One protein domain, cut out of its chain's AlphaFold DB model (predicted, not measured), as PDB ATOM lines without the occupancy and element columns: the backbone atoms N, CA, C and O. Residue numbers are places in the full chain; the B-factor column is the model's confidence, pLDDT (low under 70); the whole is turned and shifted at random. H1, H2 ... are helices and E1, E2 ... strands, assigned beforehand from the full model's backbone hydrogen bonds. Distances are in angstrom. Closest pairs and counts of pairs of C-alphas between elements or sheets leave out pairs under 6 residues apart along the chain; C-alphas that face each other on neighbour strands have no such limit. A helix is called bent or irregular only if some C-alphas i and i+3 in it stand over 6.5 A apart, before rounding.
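This is residues 12 to 19, 40 to 89 and 100 to 196 of the 198 residues of an uncharacterized protein of Schistosoma mattheei (UniProt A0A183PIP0). A twisted sheet of four strands has H5 packed over one face, and two of its strands, E5 and E6, run on past the others as a long hairpin arm whose tip, residues 177 to 182, sticks out; beside this is a smaller lobe, where the parallel pair E2 and E3 has H1 on one side and H2 on the other. The two lobes come near each other at E2 and E4, while H3 and H4 lead into a long loop, residues 124 to 150, with no named element. The printed part has 155 residues with five named helices and six named strands, in the order E1 E2 H1 E3 H2 E4 H3 H4 H5 E5 E6, and its class is mixed, helices and strands. The larger sheet is mixed, in the order E4 E1 E6 E5. The whole is compact, with a radius of gyration of the C-alphas of 16.6 A and spans of 44 by 43 by 31 A.

Begin at E1, residues 12 to 17, an inner strand of the larger sheet. Its parallel neighbour is E6, residues 182 to 195, at 30 degrees; look at N 191 and O 13, 3.0 A apart. Its antiparallel neighbour is the edge strand E4, residues 103 to 107, with N 16 and O 104 at 3.1 A. E6 forms a hairpin with the other edge strand, E5, residues 163 to 177; N 173 and O 186 are 2.8 A apart. E5 bends by 73 degrees at residue 166, and the sheet is twisted, its C-alphas lying up to 4.5 A off the best plane. H5, residues 151 to 160, is on one face at a height over the sheet of 8.8 A, making two layers, a helix on one face of a sheet. It lies over E6 and, only just, over E5, where 3 of its C-alphas fall; on the local plane it is only just slantwise to the strands, at 31 degrees to E6. The closest C-alphas of H5 and E5 are those of Ser 155 and Val 165, 6.7 A apart. Next find E2, residues 42 to 46, H1, residues 49 to 59, and E3, residues 66 to 70: a strand-helix-strand unit, two parallel neighbour strands with a helix between them in the chain, its crossover right-handed. N 67 and O 42 are 2.9 A apart. The closest C-alphas of H1 and E3 are those of Gln 49 and Val 70, at 5.8 A. For E3 and H2, residues 78 to 86, they are those of Phe 69 and Ala 82, at 7.6 A. H1 and H2 are apart. H3, residues 109 to 112, only grazes the larger sheet. H4, residues 115 to 123, is close to H5 but not clearly touching, Leu 119 to Leu 157 being the closest C-alphas at 7.1 A; they run the same way at a steep tilt of 50 degrees. In H1, H2 and H5 every O i to N i+4 pair is within hydrogen-bond range; in H4 3 of 5 are, and H3 is too short for such a pair.

Find C-alpha 12 at (26.997, 20.454, 43.564); from there E1 runs 15.8 A. E2 covers 13.9 A, H1 15.2 A, E3 13.3 A, H2 12.6 A, E4 12.8 A and H3 5.3 A. H4, 13.6 A long, is only just irregular: C-alphas 116 and 119 are 7.0 A apart. H5 covers 14.2 A. E5 runs 35.8 A to C-alpha 177 at (18.088, 3.894, 34.131), and E6 returns over 39.4 A to C-alpha 195 at (33.055, 36.707, 42.195).

The two C-alphas farthest apart are those of Ser 88 and Asp 181, at 49.1 A. Residues 20 to 39 and 90 to 99 are not printed; the gaps across these cuts are 17.6 A, from C-alpha 19 to 40, and 17.2 A, from C-alpha 89 to 100. Of the links that are printed whole, H4 to H5 is long, with 27 residues. The mean pLDDT of the printed part is 77.1; 38 residues are under 70, among them 12 to 19 and 126 to 146.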
ATOM      1  N   ASN A  12      26.920  19.010  43.556       42.78
ATOM      2  CA  ASN A  12      26.997  20.454  43.564       42.78
ATOM      3  C   ASN A  12      27.049  20.893  42.106       42.78
ATOM      4  O   ASN A  12      27.801  20.314  41.326       42.78
ATOM      5  N   ILE A  13      26.227  21.875  41.747       41.31
ATOM      6  CA  ILE A  13      26.407  22.680  40.540       41.31
ATOM      7  C   ILE A  13      26.665  24.085  41.059       41.31
ATOM      8  O   ILE A  13      25.733  24.725  41.546       41.31
ATOM      9  N   ALA A  14      27.919  24.527  41.004       35.75
ATOM     10  CA  ALA A  14      28.278  25.920  41.241       35.75
ATOM     11  C   ALA A  14      28.399  26.610  39.883       35.75
ATOM     12  O   ALA A  14      29.208  26.177  39.063       35.75
ATOM     13  N   ARG A  15      27.578  27.637  39.638       35.53
ATOM     14  CA  ARG A  15      27.677  28.508  38.460       35.53
ATOM     15  C   ARG A  15      28.212  29.865  38.911       35.53
ATOM     16  O   ARG A  15      27.501  30.566  39.628       35.53
ATOM     17  N   LEU A  16      29.436  30.206  38.515       36.09
ATOM     18  CA  LEU A  16      30.067  31.493  38.823       36.09
ATOM     19  C   LEU A  16      29.908  32.443  37.636       36.09
ATOM     20  O   LEU A  16      30.402  32.096  36.577       36.09
ATOM     21  N   GLY A  17      29.227  33.581  37.775       32.84
ATOM     22  CA  GLY A  17      29.072  34.561  36.687       32.84
ATOM     23  C   GLY A  17      29.755  35.900  36.974       32.84
ATOM     24  O   GLY A  17      29.867  36.294  38.134       32.84
ATOM     25  N   HIS A  18      30.158  36.617  35.922       34.50
ATOM     26  CA  HIS A  18      30.454  38.055  35.962       34.50
ATOM     27  C   HIS A  18      29.143  38.838  35.743       34.50
ATOM     28  O   HIS A  18      28.488  38.657  34.713       34.50
ATOM     29  N   HIS A  19      28.712  39.679  36.689       39.91
ATOM     30  CA  HIS A  19      27.532  40.524  36.473       39.91
ATOM     31  C   HIS A  19      27.891  41.800  35.701       39.91
ATOM     32  O   HIS A  19      28.553  42.697  36.221       39.91
ATOM     33  N   SER A  40      32.516  32.240  22.914       65.44
ATOM     34  CA  SER A  40      33.734  32.352  22.112       65.44
ATOM     35  C   SER A  40      34.769  31.273  22.442       65.44
ATOM     36  O   SER A  40      35.514  30.845  21.556       65.44
ATOM     37  N   ARG A  41      34.847  30.828  23.709       75.56
ATOM     38  CA  ARG A  41      35.851  29.862  24.192       75.56
ATOM     39  C   ARG A  41      35.296  28.988  25.318       75.56
ATOM     40  O   ARG A  41      34.846  29.497  26.340       75.56
ATOM     41  N   ILE A  42      35.370  27.667  25.146       84.62
ATOM     42  CA  ILE A  42      35.035  26.685  26.186       84.62
ATOM     43  C   ILE A  42      36.314  25.986  26.631       84.62
ATOM     44  O   ILE A  42      37.143  25.596  25.809       84.62
ATOM     45  N   TYR A  43      36.455  25.817  27.940       87.69
ATOM     46  CA  TYR A  43      37.537  25.069  28.561       87.69
ATOM     47  C   TYR A  43      36.936  23.959  29.416       87.69
ATOM     48  O   TYR A  43      35.940  24.176  30.109       87.69
ATOM     49  N   ALA A  44      37.542  22.779  29.375       91.19
ATOM     50  CA  ALA A  44      37.162  21.651  30.212       91.19
ATOM     51  C   ALA A  44      38.419  20.997  30.780       91.19
ATOM     52  O   ALA A  44      39.437  20.899  30.099       91.19
ATOM     53  N   CYS A  45      38.360  20.533  32.022       92.94
ATOM     54  CA  CYS A  45      39.477  19.804  32.597       92.94
ATOM     55  C   CYS A  45      39.023  18.670  33.497       92.94
ATOM     56  O   CYS A  45      37.981  18.755  34.147       92.94
ATOM     57  N   ASP A  46      39.849  17.635  33.546       95.12
ATOM     58  CA  ASP A  46      39.705  16.494  34.441       95.12
ATOM     59  C   ASP A  46      41.101  16.086  34.936       95.12
ATOM     60  O   ASP A  46      42.103  16.344  34.266       95.12
ATOM     61  N   ILE A  47      41.194  15.451  36.103       94.06
ATOM     62  CA  ILE A  47      42.466  14.888  36.581       94.06
ATOM     63  C   ILE A  47      42.870  13.648  35.764       94.06
ATOM     64  O   ILE A  47      44.045  13.292  35.686       94.06
ATOM     65  N   SER A  48      41.902  12.983  35.131       94.31
ATOM     66  CA  SER A  48      42.099  11.784  34.330       94.31
ATOM     67  C   SER A  48      42.412  12.118  32.873       94.31
ATOM     68  O   SER A  48      41.543  12.572  32.127       94.31
ATOM     69  N   GLN A  49      43.622  11.764  32.424       96.00
ATOM     70  CA  GLN A  49      43.988  11.802  31.000       96.00
ATOM     71  C   GLN A  49      42.962  11.059  30.137       96.00
ATOM     72  O   GLN A  49      42.497  11.581  29.132       96.00
ATOM     73  N   ARG A  50      42.511   9.888  30.595       97.25
ATOM     74  CA  ARG A  50      41.504   9.090  29.891       97.25
ATOM     75  C   ARG A  50      40.188   9.848  29.684       97.25
ATOM     76  O   ARG A  50      39.581   9.712  28.626       97.25
ATOM     77  N   ALA A  51      39.715  10.599  30.681       94.69
ATOM     78  CA  ALA A  51      38.479  11.374  30.552       94.69
ATOM     79  C   ALA A  51      38.638  12.521  29.543       94.69
ATOM     80  O   ALA A  51      37.750  12.741  28.717       94.69
ATOM     81  N   VAL A  52      39.794  13.193  29.567       96.56
ATOM     82  CA  VAL A  52      40.158  14.238  28.599       96.56
ATOM     83  C   VAL A  52      40.225  13.675  27.178       96.56
ATOM     84  O   VAL A  52      39.660  14.274  26.266       96.56
ATOM     85  N   ASP A  53      40.829  12.502  26.987       96.94
ATOM     86  CA  ASP A  53      40.926  11.848  25.677       96.94
ATOM     87  C   ASP A  53      39.539  11.502  25.118       96.94
ATOM     88  O   ASP A  53      39.234  11.815  23.969       96.94
ATOM     89  N   ILE A  54      38.662  10.923  25.949       97.19
ATOM     90  CA  ILE A  54      37.277  10.607  25.562       97.19
ATOM     91  C   ILE A  54      36.522  11.875  25.144       97.19
ATOM     92  O   ILE A  54      35.792  11.855  24.150       97.19
ATOM     93  N   LEU A  55      36.680  12.974  25.888       95.19
ATOM     94  CA  LEU A  55      36.057  14.248  25.539       95.19
ATOM     95  C   LEU A  55      36.603  14.784  24.211       95.19
ATOM     96  O   LEU A  55      35.816  15.147  23.344       95.19
ATOM     97  N   ASN A  56      37.923  14.786  24.025       95.19
ATOM     98  CA  ASN A  56      38.557  15.251  22.792       95.19
ATOM     99  C   ASN A  56      38.113  14.452  21.563       95.19
ATOM    100  O   ASN A  56      37.842  15.048  20.523       95.19
ATOM    101  N   GLU A  57      37.969  13.130  21.675       95.88
ATOM    102  CA  GLU A  57      37.405  12.312  20.596       95.88
ATOM    103  C   GLU A  57      35.971  12.734  20.257       95.88
ATOM    104  O   GLU A  57      35.638  12.914  19.087       95.88
ATOM    105  N   ARG A  58      35.129  12.982  21.268       94.81
ATOM    106  CA  ARG A  58      33.753  13.457  21.052       94.81
ATOM    107  C   ARG A  58      33.675  14.853  20.452       94.81
ATOM    108  O   ARG A  58      32.769  15.122  19.670       94.81
ATOM    109  N   LEU A  59      34.612  15.735  20.786       92.75
ATOM    110  CA  LEU A  59      34.647  17.095  20.253       92.75
ATOM    111  C   LEU A  59      34.893  17.135  18.737       92.75
ATOM    112  O   LEU A  59      34.455  18.085  18.100       92.75
ATOM    113  N   LYS A  60      35.501  16.102  18.137       92.94
ATOM    114  CA  LYS A  60      35.679  16.010  16.673       92.94
ATOM    115  C   LYS A  60      34.351  15.935  15.911       92.94
ATOM    116  O   LYS A  60      34.292  16.329  14.751       92.94
ATOM    117  N   GLU A  61      33.305  15.421  16.554       93.50
ATOM    118  CA  GLU A  61      31.978  15.207  15.962       93.50
ATOM    119  C   GLU A  61      30.986  16.331  16.307       93.50
ATOM    120  O   GLU A  61      29.869  16.356  15.789       93.50
ATOM    121  N   LEU A  62      31.359  17.252  17.201       87.50
ATOM    122  CA  LEU A  62      30.474  18.296  17.709       87.50
ATOM    123  C   LEU A  62      30.843  19.661  17.115       87.50
ATOM    124  O   LEU A  62      32.022  20.002  17.040       87.50
ATOM    125  N   PRO A  63      29.857  20.511  16.775       87.31
ATOM    126  CA  PRO A  63      30.102  21.872  16.298       87.31
ATOM    127  C   PRO A  63      30.431  22.820  17.468       87.31
ATOM    128  O   PRO A  63      29.849  23.893  17.601       87.31
ATOM    129  N   VAL A  64      31.317  22.398  18.374       84.00
ATOM    130  CA  VAL A  64      31.661  23.112  19.607       84.00
ATOM    131  C   VAL A  64      33.175  23.185  19.746       84.00
ATOM    132  O   VAL A  64      33.855  22.163  19.811       84.00
ATOM    133  N   LYS A  65      33.710  24.402  19.859       84.50
ATOM    134  CA  LYS A  65      35.133  24.626  20.122       84.50
ATOM    135  C   LYS A  65      35.398  24.581  21.628       84.50
ATOM    136  O   LYS A  65      35.033  25.504  22.353       84.50
ATOM    137  N   CYS A  66      36.037  23.512  22.093       89.50
ATOM    138  CA  CYS A  66      36.412  23.326  23.494       89.50
ATOM    139  C   CYS A  66      37.877  22.894  23.608       89.50
ATOM    140  O   CYS A  66      38.303  21.964  22.931       89.50
ATOM    141  N   ASN A  67      38.631  23.540  24.496       90.25
ATOM    142  CA  ASN A  67      39.983  23.132  24.865       90.25
ATOM    143  C   ASN A  67      39.908  22.252  26.118       90.25
ATOM    144  O   ASN A  67      39.696  22.768  27.220       90.25
ATOM    145  N   ALA A  68      40.052  20.936  25.953       93.38
ATOM    146  CA  ALA A  68      40.099  20.002  27.073       93.38
ATOM    147  C   ALA A  68      41.548  19.709  27.498       93.38
ATOM    148  O   ALA A  68      42.400  19.453  26.647       93.38
ATOM    149  N   PHE A  69      41.834  19.729  28.800       94.69
ATOM    150  CA  PHE A  69      43.184  19.516  29.333       94.69
ATOM    151  C   PHE A  69      43.182  18.764  30.665       94.69
ATOM    152  O   PHE A  69      42.211  18.803  31.420       94.69
ATOM    153  N   VAL A  70      44.292  18.093  30.976       96.06
ATOM    154  CA  VAL A  70      44.463  17.459  32.288       96.06
ATOM    155  C   VAL A  70      44.796  18.519  33.329       96.06
ATOM    156  O   VAL A  70      45.723  19.309  33.147       96.06
ATOM    157  N   CYS A  71      44.045  18.540  34.427       94.25
ATOM    158  CA  CYS A  71      44.295  19.457  35.530       94.25
ATOM    159  C   CYS A  71      43.864  18.857  36.863       94.25
ATOM    160  O   CYS A  71      42.705  18.488  37.047       94.25
ATOM    161  N   ASP A  72      44.789  18.842  37.818       94.12
ATOM    162  CA  ASP A  72      44.449  18.625  39.216       94.12
ATOM    163  C   ASP A  72      44.060  19.963  39.860       94.12
ATOM    164  O   ASP A  72      44.905  20.783  40.235       94.12
ATOM    165  N   VAL A  73      42.752  20.185  39.990       88.88
ATOM    166  CA  VAL A  73      42.182  21.409  40.570       88.88
ATOM    167  C   VAL A  73      42.480  21.572  42.064       88.88
ATOM    168  O   VAL A  73      42.238  22.648  42.602       88.88
ATOM    169  N   THR A  74      43.025  20.554  42.738       90.88
ATOM    170  CA  THR A  74      43.418  20.619  44.157       90.88
ATOM    171  C   THR A  74      44.790  21.253  44.370       90.88
ATOM    172  O   THR A  74      45.152  21.575  45.503       90.88
ATOM    173  N   LYS A  75      45.578  21.450  43.304       90.69
ATOM    174  CA  LYS A  75      46.915  22.050  43.397       90.69
ATOM    175  C   LYS A  75      46.839  23.571  43.251       90.69
ATOM    176  O   LYS A  75      46.204  24.050  42.313       90.69
ATOM    177  N   PRO A  76      47.486  24.355  44.132       85.44
ATOM    178  CA  PRO A  76      47.502  25.808  43.997       85.44
ATOM    179  C   PRO A  76      48.000  26.248  42.614       85.44
ATOM    180  O   PRO A  76      49.014  25.749  42.129       85.44
ATOM    181  N   TYR A  77      47.295  27.196  41.996       82.69
ATOM    182  CA  TYR A  77      47.619  27.799  40.696       82.69
ATOM    183  C   TYR A  77      47.569  26.857  39.481       82.69
ATOM    184  O   TYR A  77      47.908  27.293  38.379       82.69
ATOM    185  N   SER A  78      47.116  25.606  39.626       88.44
ATOM    186  CA  SER A  78      47.105  24.626  38.529       88.44
ATOM    187  C   SER A  78      46.235  25.053  37.348       88.44
ATOM    188  O   SER A  78      46.679  24.977  36.202       88.44
ATOM    189  N   LEU A  79      45.038  25.585  37.616       84.38
ATOM    190  CA  LEU A  79      44.155  26.120  36.575       84.38
ATOM    191  C   LEU A  79      44.792  27.309  35.852       84.38
ATOM    192  O   LEU A  79      44.755  27.370  34.626       84.38
ATOM    193  N   LYS A  80      45.427  28.228  36.591       82.19
ATOM    194  CA  LYS A  80      46.117  29.379  35.998       82.19
ATOM    195  C   LYS A  80      47.248  28.923  35.076       82.19
ATOM    196  O   LYS A  80      47.323  29.384  33.944       82.19
ATOM    197  N   ALA A  81      48.090  28.000  35.541       85.38
ATOM    198  CA  ALA A  81      49.196  27.462  34.755       85.38
ATOM    199  C   ALA A  81      48.704  26.774  33.470       85.38
ATOM    200  O   ALA A  81      49.228  27.041  32.388       85.38
ATOM    201  N   ALA A  82      47.660  25.946  33.571       87.56
ATOM    202  CA  ALA A  82      47.091  25.254  32.421       87.56
ATOM    203  C   ALA A  82      46.494  26.231  31.395       87.56
ATOM    204  O   ALA A  82      46.828  26.165  30.212       87.56
ATOM    205  N   LEU A  83      45.682  27.195  31.841       83.31
ATOM    206  CA  LEU A  83      45.083  28.203  30.960       83.31
ATOM    207  C   LEU A  83      46.138  29.094  30.293       83.31
ATOM    208  O   LEU A  83      46.031  29.371  29.100       83.31
ATOM    209  N   SER A  84      47.187  29.495  31.019       82.44
ATOM    210  CA  SER A  84      48.308  30.240  30.435       82.44
ATOM    211  C   SER A  84      49.023  29.439  29.344       82.44
ATOM    212  O   SER A  84      49.359  29.999  28.306       82.44
ATOM    213  N   SER A  85      49.202  28.127  29.530       82.12
ATOM    214  CA  SER A  85      49.860  27.283  28.524       82.12
ATOM    215  C   SER A  85      49.055  27.172  27.221       82.12
ATOM    216  O   SER A  85      49.633  27.245  26.138       82.12
ATOM    217  N   LEU A  86      47.723  27.105  27.319       77.81
ATOM    218  CA  LEU A  86      46.807  26.996  26.178       77.81
ATOM    219  C   LEU A  86      46.684  28.289  25.363       77.81
ATOM    220  O   LEU A  86      46.394  28.233  24.171       77.81
ATOM    221  N   ASN A  87      46.917  29.444  25.986       67.62
ATOM    222  CA  ASN A  87      46.774  30.753  25.344       67.62
ATOM    223  C   ASN A  87      48.065  31.241  24.648       67.62
ATOM    224  O   ASN A  87      48.076  32.329  24.083       67.62
ATOM    225  N   SER A  88      49.139  30.439  24.631       56.03
ATOM    226  CA  SER A  88      50.416  30.778  23.967       56.03
ATOM    227  C   SER A  88      50.348  30.803  22.426       56.03
ATOM    228  O   SER A  88      51.353  31.083  21.772       56.03
ATOM    229  N   VAL A  89      49.190  30.512  21.824       48.78
ATOM    230  CA  VAL A  89      48.987  30.546  20.370       48.78
ATOM    231  C   VAL A  89      48.279  31.850  19.984       48.78
ATOM    232  O   VAL A  89      47.060  31.954  20.055       48.78
ATOM    233  N   GLY A 100      40.640  35.675  33.248       56.94
ATOM    234  CA  GLY A 100      39.375  35.318  33.865       56.94
ATOM    235  C   GLY A 100      38.532  34.478  32.920       56.94
ATOM    236  O   GLY A 100      38.542  34.670  31.709       56.94
ATOM    237  N   VAL A 101      37.811  33.526  33.493       67.31
ATOM    238  CA  VAL A 101      36.704  32.831  32.837       67.31
ATOM    239  C   VAL A 101      35.413  33.530  33.250       67.31
ATOM    240  O   VAL A 101      35.202  33.765  34.439       67.31
ATOM    241  N   ASP A 102      34.549  33.851  32.285       64.62
ATOM    242  CA  ASP A 102      33.253  34.496  32.560       64.62
ATOM    243  C   ASP A 102      32.306  33.578  33.335       64.62
ATOM    244  O   ASP A 102      31.435  34.036  34.079       64.62
ATOM    245  N   LEU A 103      32.465  32.270  33.105       69.44
ATOM    246  CA  LEU A 103      31.634  31.230  33.666       69.44
ATOM    247  C   LEU A 103      32.448  30.013  34.087       69.44
ATOM    248  O   LEU A 103      33.168  29.431  33.281       69.44
ATOM    249  N   VAL A 104      32.238  29.566  35.324       76.50
ATOM    250  CA  VAL A 104      32.727  28.265  35.800       76.50
ATOM    251  C   VAL A 104      31.558  27.403  36.235       76.50
ATOM    252  O   VAL A 104      30.664  27.870  36.944       76.50
ATOM    253  N   THR A 105      31.584  26.139  35.813       76.62
ATOM    254  CA  THR A 105      30.658  25.102  36.265       76.62
ATOM    255  C   THR A 105      31.421  23.986  36.959       76.62
ATOM    256  O   THR A 105      32.186  23.267  36.321       76.62
ATOM    257  N   LEU A 106      31.176  23.806  38.253       78.25
ATOM    258  CA  LEU A 106      31.690  22.671  39.018       78.25
ATOM    259  C   LEU A 106      30.542  21.694  39.227       78.25
ATOM    260  O   LEU A 106      29.679  21.961  40.058       78.25
ATOM    261  N   ILE A 107      30.511  20.607  38.452       80.19
ATOM    262  CA  ILE A 107      29.468  19.576  38.526       80.19
ATOM    263  C   ILE A 107      30.097  18.297  39.065       80.19
ATOM    264  O   ILE A 107      31.005  17.761  38.445       80.19
ATOM    265  N   PHE A 108      29.636  17.826  40.227       82.06
ATOM    266  CA  PHE A 108      30.215  16.669  40.939       82.06
ATOM    267  C   PHE A 108      31.707  16.793  41.308       82.06
ATOM    268  O   PHE A 108      32.279  15.833  41.813       82.06
ATOM    269  N   VAL A 109      32.324  17.965  41.123       85.88
ATOM    270  CA  VAL A 109      33.745  18.184  41.432       85.88
ATOM    271  C   VAL A 109      33.952  18.282  42.938       85.88
ATOM    272  O   VAL A 109      34.579  17.408  43.520       85.88
ATOM    273  N   LEU A 110      33.371  19.295  43.597       83.75
ATOM    274  CA  LEU A 110      33.608  19.548  45.026       83.75
ATOM    275  C   LEU A 110      33.280  18.333  45.894       83.75
ATOM    276  O   LEU A 110      34.047  17.990  46.780       83.75
ATOM    277  N   SER A 111      32.173  17.650  45.602       82.12
ATOM    278  CA  SER A 111      31.762  16.442  46.320       82.12
ATOM    279  C   SER A 111      32.715  15.259  46.140       82.12
ATOM    280  O   SER A 111      32.677  14.361  46.971       82.12
ATOM    281  N   ALA A 112      33.515  15.222  45.072       84.12
ATOM    282  CA  ALA A 112      34.481  14.155  44.809       84.12
ATOM    283  C   ALA A 112      35.871  14.436  45.408       84.12
ATOM    284  O   ALA A 112      36.713  13.541  45.432       84.12
ATOM    285  N   LEU A 113      36.114  15.660  45.884       85.44
ATOM    286  CA  LEU A 113      37.372  16.041  46.518       85.44
ATOM    287  C   LEU A 113      37.373  15.689  48.005       85.44
ATOM    288  O   LEU A 113      36.325  15.606  48.651       85.44
ATOM    289  N   ASN A 114      38.570  15.559  48.572       85.69
ATOM    290  CA  ASN A 114      38.717  15.597  50.017       85.69
ATOM    291  C   ASN A 114      38.279  16.994  50.537       85.69
ATOM    292  O   ASN A 114      38.679  18.002  49.945       85.69
ATOM    293  N   PRO A 115      37.509  17.096  51.644       83.06
ATOM    294  CA  PRO A 115      37.159  18.369  52.286       83.06
ATOM    295  C   PRO A 115      38.312  19.365  52.449       83.06
ATOM    296  O   PRO A 115      38.126  20.562  52.229       83.06
ATOM    297  N   GLN A 116      39.515  18.885  52.778       83.44
ATOM    298  CA  GLN A 116      40.691  19.741  52.951       83.44
ATOM    299  C   GLN A 116      41.175  20.388  51.638       83.44
ATOM    300  O   GLN A 116      41.844  21.417  51.669       83.44
ATOM    301  N   GLU A 117      40.820  19.825  50.484       86.56
ATOM    302  CA  GLU A 117      41.259  20.277  49.157       86.56
ATOM    303  C   GLU A 117      40.217  21.157  48.445       86.56
ATOM    304  O   GLU A 117      40.549  21.870  47.493       86.56
ATOM    305  N   MET A 118      38.960  21.150  48.905       86.50
ATOM    306  CA  MET A 118      37.852  21.874  48.267       86.50
ATOM    307  C   MET A 118      38.082  23.383  48.216       86.50
ATOM    308  O   MET A 118      37.776  24.015  47.206       86.50
ATOM    309  N   LEU A 119      38.642  23.970  49.278       80.88
ATOM    310  CA  LEU A 119      38.957  25.395  49.270       80.88
ATOM    311  C   LEU A 119      40.044  25.704  48.258       80.88
ATOM    312  O   LEU A 119      39.870  26.650  47.511       80.88
ATOM    313  N   THR A 120      41.110  24.908  48.160       84.81
ATOM    314  CA  THR A 120      42.140  25.131  47.135       84.81
ATOM    315  C   THR A 120      41.542  25.087  45.729       84.81
ATOM    316  O   THR A 120      41.842  25.957  44.911       84.81
ATOM    317  N   CYS A 121      40.624  24.149  45.468       87.25
ATOM    318  CA  CYS A 121      39.853  24.111  44.224       87.25
ATOM    319  C   CYS A 121      39.064  25.407  43.991       87.25
ATOM    320  O   CYS A 121      39.134  25.981  42.904       87.25
ATOM    321  N   LEU A 122      38.373  25.918  45.011       81.56
ATOM    322  CA  LEU A 122      37.642  27.179  44.909       81.56
ATOM    323  C   LEU A 122      38.560  28.397  44.794       81.56
ATOM    324  O   LEU A 122      38.229  29.301  44.041       81.56
ATOM    325  N   CYS A 123      39.723  28.418  45.441       76.94
ATOM    326  CA  CYS A 123      40.727  29.481  45.323       76.94
ATOM    327  C   CYS A 123      41.362  29.535  43.931       76.94
ATOM    328  O   CYS A 123      41.805  30.584  43.471       76.94
ATOM    329  N   ASN A 124      41.418  28.398  43.237       77.44
ATOM    330  CA  ASN A 124      41.835  28.369  41.840       77.44
ATOM    331  C   ASN A 124      40.787  29.014  40.910       77.44
ATOM    332  O   ASN A 124      41.116  29.371  39.781       77.44
ATOM    333  N   VAL A 125      39.546  29.185  41.383       75.44
ATOM    334  CA  VAL A 125      38.417  29.785  40.652       75.44
ATOM    335  C   VAL A 125      38.086  31.208  41.153       75.44
ATOM    336  O   VAL A 125      37.664  32.064  40.374       75.44
ATOM    337  N   ALA A 126      38.296  31.490  42.440       67.12
ATOM    338  CA  ALA A 126      37.890  32.692  43.172       67.12
ATOM    339  C   ALA A 126      38.984  33.165  44.155       67.12
ATOM    340  O   ALA A 126      39.953  32.459  44.396       67.12
ATOM    341  N   ARG A 127      38.879  34.376  44.720       54.66
ATOM    342  CA  ARG A 127      39.894  34.927  45.646       54.66
ATOM    343  C   ARG A 127      39.413  34.830  47.101       54.66
ATOM    344  O   ARG A 127      38.526  35.586  47.466       54.66
ATOM    345  N   GLY A 128      40.040  34.015  47.952       44.38
ATOM    346  CA  GLY A 128      39.785  33.999  49.407       44.38
ATOM    347  C   GLY A 128      40.386  32.774  50.096       44.38
ATOM    348  O   GLY A 128      40.832  31.870  49.406       44.38
ATOM    349  N   SER A 129      40.452  32.721  51.430       36.53
ATOM    350  CA  SER A 129      40.825  31.486  52.142       36.53
ATOM    351  C   SER A 129      40.272  31.403  53.574       36.53
ATOM    352  O   SER A 129      40.583  32.252  54.407       36.53
ATOM    353  N   ARG A 130      39.491  30.343  53.870       38.91
ATOM    354  CA  ARG A 130      39.266  29.709  55.197       38.91
ATOM    355  C   ARG A 130      38.431  28.417  55.053       38.91
ATOM    356  O   ARG A 130      37.511  28.371  54.244       38.91
ATOM    357  N   LEU A 131      38.757  27.358  55.799       46.84
ATOM    358  CA  LEU A 131      38.030  26.073  55.788       46.84
ATOM    359  C   LEU A 131      37.533  25.698  57.182       46.84
ATOM    360  O   LEU A 131      38.181  26.012  58.178       46.84
ATOM    361  N   PHE A 132      36.436  24.941  57.202       47.16
ATOM    362  CA  PHE A 132      35.973  24.148  58.338       47.16
ATOM    363  C   PHE A 132      36.319  22.679  58.064       47.16
ATOM    364  O   PHE A 132      36.134  22.201  56.945       47.16
ATOM    365  N   ALA A 133      36.901  21.988  59.044       51.38
ATOM    366  CA  ALA A 133      37.557  20.698  58.845       51.38
ATOM    367  C   ALA A 133      37.177  19.701  59.944       51.38
ATOM    368  O   ALA A 133      37.933  19.529  60.895       51.38
ATOM    369  N   ASP A 134      36.030  19.036  59.817       55.31
ATOM    370  CA  ASP A 134      35.647  17.987  60.775       55.31
ATOM    371  C   ASP A 134      34.626  16.941  60.277       55.31
ATOM    372  O   ASP A 134      34.171  16.121  61.075       55.31
ATOM    373  N   ARG A 135      34.301  16.858  58.975       58.16
ATOM    374  CA  ARG A 135      33.345  15.847  58.471       58.16
ATOM    375  C   ARG A 135      33.955  14.720  57.631       58.16
ATOM    376  O   ARG A 135      34.787  14.980  56.760       58.16
ATOM    377  N   PRO A 136      33.511  13.463  57.842       57.53
ATOM    378  CA  PRO A 136      33.993  12.316  57.086       57.53
ATOM    379  C   PRO A 136      33.426  12.288  55.659       57.53
ATOM    380  O   PRO A 136      32.245  12.552  55.428       57.53
ATOM    381  N   SER A 137      34.267  11.910  54.696       65.69
ATOM    382  CA  SER A 137      33.846  11.532  53.344       65.69
ATOM    383  C   SER A 137      33.297  10.104  53.321       65.69
ATOM    384  O   SER A 137      33.808   9.223  54.011       65.69
ATOM    385  N   TYR A 138      32.313   9.848  52.465       63.91
ATOM    386  CA  TYR A 138      31.734   8.527  52.243       63.91
ATOM    387  C   TYR A 138      32.437   7.837  51.076       63.91
ATOM    388  O   TYR A 138      32.660   8.455  50.040       63.91
ATOM    389  N   VAL A 139      32.752   6.553  51.218       63.62
ATOM    390  CA  VAL A 139      33.340   5.748  50.140       63.62
ATOM    391  C   VAL A 139      32.216   5.099  49.330       63.62
ATOM    392  O   VAL A 139      31.327   4.452  49.885       63.62
ATOM    393  N   ARG A 140      32.239   5.274  48.011       63.41
ATOM    394  CA  ARG A 140      31.325   4.626  47.065       63.41
ATOM    395  C   ARG A 140      31.808   3.218  46.718       63.41
ATOM    396  O   ARG A 140      32.950   2.852  46.966       63.41
ATOM    397  N   GLN A 141      30.934   2.426  46.095       54.22
ATOM    398  CA  GLN A 141      31.244   1.047  45.681       54.22
ATOM    399  C   GLN A 141      32.441   0.943  44.721       54.22
ATOM    400  O   GLN A 141      33.128  -0.071  44.707       54.22
ATOM    401  N   ASP A 142      32.687   1.983  43.929       66.06
ATOM    402  CA  ASP A 142      33.814   2.097  42.997       66.06
ATOM    403  C   ASP A 142      35.086   2.666  43.656       66.06
ATOM    404  O   ASP A 142      36.050   2.985  42.965       66.06
ATOM    405  N   GLY A 143      35.095   2.816  44.985       64.75
ATOM    406  CA  GLY A 143      36.207   3.382  45.750       64.75
ATOM    407  C   GLY A 143      36.304   4.906  45.682       64.75
ATOM    408  O   GLY A 143      37.166   5.483  46.343       64.75
ATOM    409  N   THR A 144      35.430   5.579  44.926       64.31
ATOM    410  CA  THR A 144      35.423   7.045  44.863       64.31
ATOM    411  C   THR A 144      34.863   7.646  46.149       64.31
ATOM    412  O   THR A 144      33.974   7.079  46.787       64.31
ATOM    413  N   LEU A 145      35.382   8.804  46.552       66.81
ATOM    414  CA  LEU A 145      34.879   9.518  47.720       66.81
ATOM    415  C   LEU A 145      33.679  10.392  47.348       66.81
ATOM    416  O   LEU A 145      33.519  10.854  46.218       66.81
ATOM    417  N   SER A 146      32.789  10.599  48.308       68.19
ATOM    418  CA  SER A 146      31.656  11.504  48.192       68.19
ATOM    419  C   SER A 146      31.444  12.257  49.490       68.19
ATOM    420  O   SER A 146      31.318  11.661  50.558       68.19
ATOM    421  N   TYR A 147      31.382  13.575  49.388       72.88
ATOM    422  CA  TYR A 147      31.061  14.467  50.489       72.88
ATOM    423  C   TYR A 147      29.660  15.057  50.320       72.88
ATOM    424  O   TYR A 147      29.284  15.490  49.226       72.88
ATOM    425  N   PHE A 148      28.894  15.087  51.410       76.31
ATOM    426  CA  PHE A 148      27.536  15.628  51.449       76.31
ATOM    427  C   PHE A 148      27.520  16.931  52.232       76.31
ATOM    428  O   PHE A 148      27.963  16.969  53.375       76.31
ATOM    429  N   PHE A 149      26.970  17.971  51.615       79.44
ATOM    430  CA  PHE A 149      26.911  19.305  52.195       79.44
ATOM    431  C   PHE A 149      25.528  19.592  52.770       79.44
ATOM    432  O   PHE A 149      24.508  19.279  52.145       79.44
ATOM    433  N   THR A 150      25.485  20.283  53.906       82.81
ATOM    434  CA  THR A 150      24.329  21.119  54.247       82.81
ATOM    435  C   THR A 150      24.365  22.425  53.444       82.81
ATOM    436  O   THR A 150      25.366  22.768  52.808       82.81
ATOM    437  N   LYS A 151      23.256  23.178  53.458       84.50
ATOM    438  CA  LYS A 151      23.225  24.524  52.862       84.50
ATOM    439  C   LYS A 151      24.241  25.447  53.528       84.50
ATOM    440  O   LYS A 151      24.995  26.106  52.825       84.50
ATOM    441  N   ASP A 152      24.272  25.455  54.854       86.25
ATOM    442  CA  ASP A 152      25.131  26.362  55.616       86.25
ATOM    443  C   ASP A 152      26.608  26.073  55.332       86.25
ATOM    444  O   ASP A 152      27.344  26.977  54.956       86.25
ATOM    445  N   GLU A 153      27.006  24.796  55.328       82.62
ATOM    446  CA  GLU A 153      28.380  24.391  55.007       82.62
ATOM    447  C   GLU A 153      28.820  24.826  53.611       82.62
ATOM    448  O   GLU A 153      29.927  25.336  53.432       82.62
ATOM    449  N   LEU A 154      27.969  24.614  52.600       84.00
ATOM    450  CA  LEU A 154      28.311  24.996  51.235       84.00
ATOM    451  C   LEU A 154      28.326  26.524  51.068       84.00
ATOM    452  O   LEU A 154      29.170  27.051  50.343       84.00
ATOM    453  N   SER A 155      27.416  27.232  51.740       85.62
ATOM    454  CA  SER A 155      27.383  28.695  51.759       85.62
ATOM    455  C   SER A 155      28.658  29.267  52.373       85.62
ATOM    456  O   SER A 155      29.321  30.097  51.752       85.62
ATOM    457  N   ASP A 156      29.039  28.780  53.552       83.69
ATOM    458  CA  ASP A 156      30.231  29.214  54.275       83.69
ATOM    459  C   ASP A 156      31.509  28.934  53.485       83.69
ATOM    460  O   ASP A 156      32.396  29.785  53.400       83.69
ATOM    461  N   LEU A 157      31.589  27.766  52.840       82.75
ATOM    462  CA  LEU A 157      32.703  27.412  51.967       82.75
ATOM    463  C   LEU A 157      32.863  28.416  50.811       82.75
ATOM    464  O   LEU A 157      33.982  28.845  50.521       82.75
ATOM    465  N   PHE A 158      31.766  28.820  50.163       84.56
ATOM    466  CA  PHE A 158      31.815  29.823  49.096       84.56
ATOM    467  C   PHE A 158      32.175  31.216  49.618       84.56
ATOM    468  O   PHE A 158      33.041  31.869  49.034       84.56
ATOM    469  N   LEU A 159      31.577  31.653  50.728       83.62
ATOM    470  CA  LEU A 159      31.889  32.946  51.346       83.62
ATOM    471  C   LEU A 159      33.374  33.043  51.716       83.62
ATOM    472  O   LEU A 159      34.027  34.040  51.411       83.62
ATOM    473  N   ASN A 160      33.943  31.978  52.284       80.81
ATOM    474  CA  ASN A 160      35.364  31.915  52.625       80.81
ATOM    475  C   ASN A 160      36.289  31.911  51.398       80.81
ATOM    476  O   ASN A 160      37.435  32.351  51.492       80.81
ATOM    477  N   ALA A 161      35.802  31.447  50.245       74.94
ATOM    478  CA  ALA A 161      36.491  31.558  48.961       74.94
ATOM    479  C   ALA A 161      36.313  32.942  48.291       74.94
ATOM    480  O   ALA A 161      36.750  33.132  47.155       74.94
ATOM    481  N   GLY A 162      35.670  33.900  48.972       78.44
ATOM    482  CA  GLY A 162      35.401  35.259  48.485       78.44
ATOM    483  C   GLY A 162      34.305  35.345  47.424       78.44
ATOM    484  O   GLY A 162      34.292  36.276  46.610       78.44
ATOM    485  N   LEU A 163      33.400  34.363  47.415       81.06
ATOM    486  CA  LEU A 163      32.249  34.302  46.523       81.06
ATOM    487  C   LEU A 163      30.981  34.768  47.235       81.06
ATOM    488  O   LEU A 163      30.685  34.337  48.346       81.06
ATOM    489  N   PHE A 164      30.180  35.583  46.553       80.94
ATOM    490  CA  PHE A 164      28.840  35.939  47.005       80.94
ATOM    491  C   PHE A 164      27.826  34.911  46.508       80.94
ATOM    492  O   PHE A 164      27.718  34.666  45.308       80.94
ATOM    493  N   VAL A 165      27.069  34.307  47.424       82.75
ATOM    494  CA  VAL A 165      26.038  33.313  47.098       82.75
ATOM    495  C   VAL A 165      24.713  34.024  46.816       82.75
ATOM    496  O   VAL A 165      24.065  34.530  47.727       82.75
ATOM    497  N   HIS A 166      24.273  34.031  45.557       81.69
ATOM    498  CA  HIS A 166      22.980  34.606  45.153       81.69
ATOM    499  C   HIS A 166      21.816  33.648  45.383       81.69
ATOM    500  O   HIS A 166      20.697  34.053  45.693       81.69
ATOM    501  N   ARG A 167      22.058  32.354  45.169       83.56
ATOM    502  CA  ARG A 167      21.036  31.314  45.297       83.56
ATOM    503  C   ARG A 167      21.667  30.031  45.790       83.56
ATOM    504  O   ARG A 167      22.645  29.584  45.206       83.56
ATOM    505  N   LEU A 168      21.038  29.402  46.780       85.94
ATOM    506  CA  LEU A 168      21.412  28.085  47.281       85.94
ATOM    507  C   LEU A 168      20.164  27.299  47.694       85.94
ATOM    508  O   LEU A 168      19.448  27.681  48.620       85.94
ATOM    509  N   HIS A 169      19.858  26.211  46.991       85.12
ATOM    510  CA  HIS A 169      18.629  25.449  47.230       85.12
ATOM    511  C   HIS A 169      18.757  23.979  46.837       85.12
ATOM    512  O   HIS A 169      19.624  23.608  46.045       85.12
ATOM    513  N   PHE A 170      17.878  23.151  47.409       84.06
ATOM    514  CA  PHE A 170      17.756  21.757  47.010       84.06
ATOM    515  C   PHE A 170      17.003  21.657  45.686       84.06
ATOM    516  O   PHE A 170      15.997  22.336  45.481       84.06
ATOM    517  N   VAL A 171      17.487  20.786  44.808       83.19
ATOM    518  CA  VAL A 171      16.854  20.436  43.540       83.19
ATOM    519  C   VAL A 171      16.584  18.940  43.557       83.19
ATOM    520  O   VAL A 171      17.507  18.139  43.684       83.19
ATOM    521  N   HIS A 172      15.316  18.568  43.419       81.81
ATOM    522  CA  HIS A 172      14.895  17.175  43.312       81.81
ATOM    523  C   HIS A 172      14.826  16.789  41.837       81.81
ATOM    524  O   HIS A 172      14.249  17.516  41.025       81.81
ATOM    525  N   LYS A 173      15.434  15.662  41.477       78.81
ATOM    526  CA  LYS A 173      15.450  15.166  40.104       78.81
ATOM    527  C   LYS A 173      15.257  13.665  40.086       78.81
ATOM    528  O   LYS A 173      15.929  12.937  40.807       78.81
ATOM    529  N   GLU A 174      14.402  13.208  39.189       81.81
ATOM    530  CA  GLU A 174      14.275  11.791  38.902       81.81
ATOM    531  C   GLU A 174      15.327  11.368  37.869       81.81
ATOM    532  O   GLU A 174      15.470  11.992  36.813       81.81
ATOM    533  N   THR A 175      16.070  10.303  38.168       75.94
ATOM    534  CA  THR A 175      16.962   9.652  37.206       75.94
ATOM    535  C   THR A 175      16.444   8.252  36.918       75.94
ATOM    536  O   THR A 175      16.411   7.399  37.807       75.94
ATOM    537  N   ARG A 176      16.105   7.996  35.653       81.62
ATOM    538  CA  ARG A 176      15.691   6.679  35.169       81.62
ATOM    539  C   ARG A 176      16.844   5.999  34.431       81.62
ATOM    540  O   ARG A 176      17.360   6.536  33.454       81.62
ATOM    541  N   ASN A 177      17.228   4.807  34.876       79.00
ATOM    542  CA  ASN A 177      18.088   3.894  34.131       79.00
ATOM    543  C   ASN A 177      17.214   2.789  33.533       79.00
ATOM    544  O   ASN A 177      16.895   1.811  34.207       79.00
ATOM    545  N   ALA A 178      16.837   2.958  32.264       82.44
ATOM    546  CA  ALA A 178      15.972   2.013  31.563       82.44
ATOM    547  C   ALA A 178      16.585   0.603  31.464       82.44
ATOM    548  O   ALA A 178      15.862  -0.380  31.553       82.44
ATOM    549  N   ALA A 179      17.914   0.490  31.350       82.88
ATOM    550  CA  ALA A 179      18.597  -0.800  31.231       82.88
ATOM    551  C   ALA A 179      18.575  -1.631  32.526       82.88
ATOM    552  O   ALA A 179      18.759  -2.843  32.479       82.88
ATOM    553  N   LYS A 180      18.376  -0.987  33.681       80.19
ATOM    554  CA  LYS A 180      18.288  -1.649  34.994       80.19
ATOM    555  C   LYS A 180      16.881  -1.604  35.593       80.19
ATOM    556  O   LYS A 180      16.745  -1.913  36.769       80.19
ATOM    557  N   ASP A 181      15.893  -1.146  34.818       85.19
ATOM    558  CA  ASP A 181      14.536  -0.820  35.281       85.19
ATOM    559  C   ASP A 181      14.526  -0.079  36.634       85.19
ATOM    560  O   ASP A 181      13.777  -0.378  37.560       85.19
ATOM    561  N   LEU A 182      15.452   0.874  36.778       72.75
ATOM    562  CA  LEU A 182      15.701   1.549  38.044       72.75
ATOM    563  C   LEU A 182      15.322   3.020  37.923       72.75
ATOM    564  O   LEU A 182      15.900   3.759  37.122       72.75
ATOM    565  N   CYS A 183      14.390   3.454  38.764       77.25
ATOM    566  CA  CYS A 183      14.017   4.851  38.914       77.25
ATOM    567  C   CYS A 183      14.452   5.348  40.292       77.25
ATOM    568  O   CYS A 183      14.043   4.788  41.308       77.25
ATOM    569  N   VAL A 184      15.306   6.372  40.339       73.44
ATOM    570  CA  VAL A 184      15.835   6.896  41.604       73.44
ATOM    571  C   VAL A 184      15.596   8.390  41.696       73.44
ATOM    572  O   VAL A 184      16.012   9.151  40.822       73.44
ATOM    573  N   GLN A 185      14.980   8.811  42.797       75.31
ATOM    574  CA  GLN A 185      14.902  10.214  43.175       75.31
ATOM    575  C   GLN A 185      16.259  10.668  43.720       75.31
ATOM    576  O   GLN A 185      16.830  10.057  44.625       75.31
ATOM    577  N   ARG A 186      16.801  11.733  43.137       76.81
ATOM    578  CA  ARG A 186      18.068  12.358  43.513       76.81
ATOM    579  C   ARG A 186      17.794  13.741  44.082       76.81
ATOM    580  O   ARG A 186      16.951  14.472  43.567       76.81
ATOM    581  N   VAL A 187      18.538  14.099  45.122       76.56
ATOM    582  CA  VAL A 187      18.509  15.434  45.720       76.56
ATOM    583  C   VAL A 187      19.877  16.065  45.524       76.56
ATOM    584  O   VAL A 187      20.890  15.488  45.911       76.56
ATOM    585  N   PHE A 188      19.894  17.242  44.915       78.94
ATOM    586  CA  PHE A 188      21.097  18.007  44.622       78.94
ATOM    587  C   PHE A 188      21.080  19.325  45.370       78.94
ATOM    588  O   PHE A 188      20.010  19.868  45.638       78.94
ATOM    589  N   LEU A 189      22.260  19.864  45.656       80.19
ATOM    590  CA  LEU A 189      22.395  21.200  46.206       80.19
ATOM    591  C   LEU A 189      22.959  22.115  45.115       80.19
ATOM    592  O   LEU A 189      24.088  21.946  44.660       80.19
ATOM    593  N   GLN A 190      22.144  23.057  44.638       82.75
ATOM    594  CA  GLN A 190      22.520  23.941  43.537       82.75
ATOM    595  C   GLN A 190      22.805  25.351  44.046       82.75
ATOM    596  O   GLN A 190      21.948  25.965  44.692       82.75
ATOM    597  N   ALA A 191      23.982  25.860  43.678       81.81
ATOM    598  CA  ALA A 191      24.457  27.183  44.037       81.81
ATOM    599  C   ALA A 191      24.708  28.057  42.799       81.81
ATOM    600  O   ALA A 191      25.287  27.619  41.802       81.81
ATOM    601  N   VAL A 192      24.293  29.317  42.874       81.19
ATOM    602  CA  VAL A 192      24.682  30.359  41.919       81.19
ATOM    603  C   VAL A 192      25.450  31.409  42.696       81.19
ATOM    604  O   VAL A 192      24.912  31.973  43.652       81.19
ATOM    605  N   CYS A 193      26.691  31.639  42.288       81.12
ATOM    606  CA  CYS A 193      27.622  32.501  42.997       81.12
ATOM    607  C   CYS A 193      28.190  33.572  42.058       81.12
ATOM    608  O   CYS A 193      28.205  33.409  40.838       81.12
ATOM    609  N   GLU A 194      28.681  34.658  42.635       77.94
ATOM    610  CA  GLU A 194      29.371  35.740  41.935       77.94
ATOM    611  C   GLU A 194      30.740  35.983  42.573       77.94
ATOM    612  O   GLU A 194      30.901  35.898  43.793       77.94
ATOM    613  N   LYS A 195      31.734  36.288  41.736       70.25
ATOM    614  CA  LYS A 195      33.055  36.707  42.195       70.25
ATOM    615  C   LYS A 195      32.996  38.194  42.524       70.25
ATOM    616  O   LYS A 195      32.553  38.983  41.698       70.25
ATOM    617  N   SER A 196      33.478  38.574  43.704       64.31
ATOM    618  CA  SER A 196      33.612  39.985  44.080       64.31
ATOM    619  C   SER A 196      34.415  40.749  43.019       64.31
ATOM    620  O   SER A 196      35.553  40.370  42.731       64.31
TER     621      SER A 196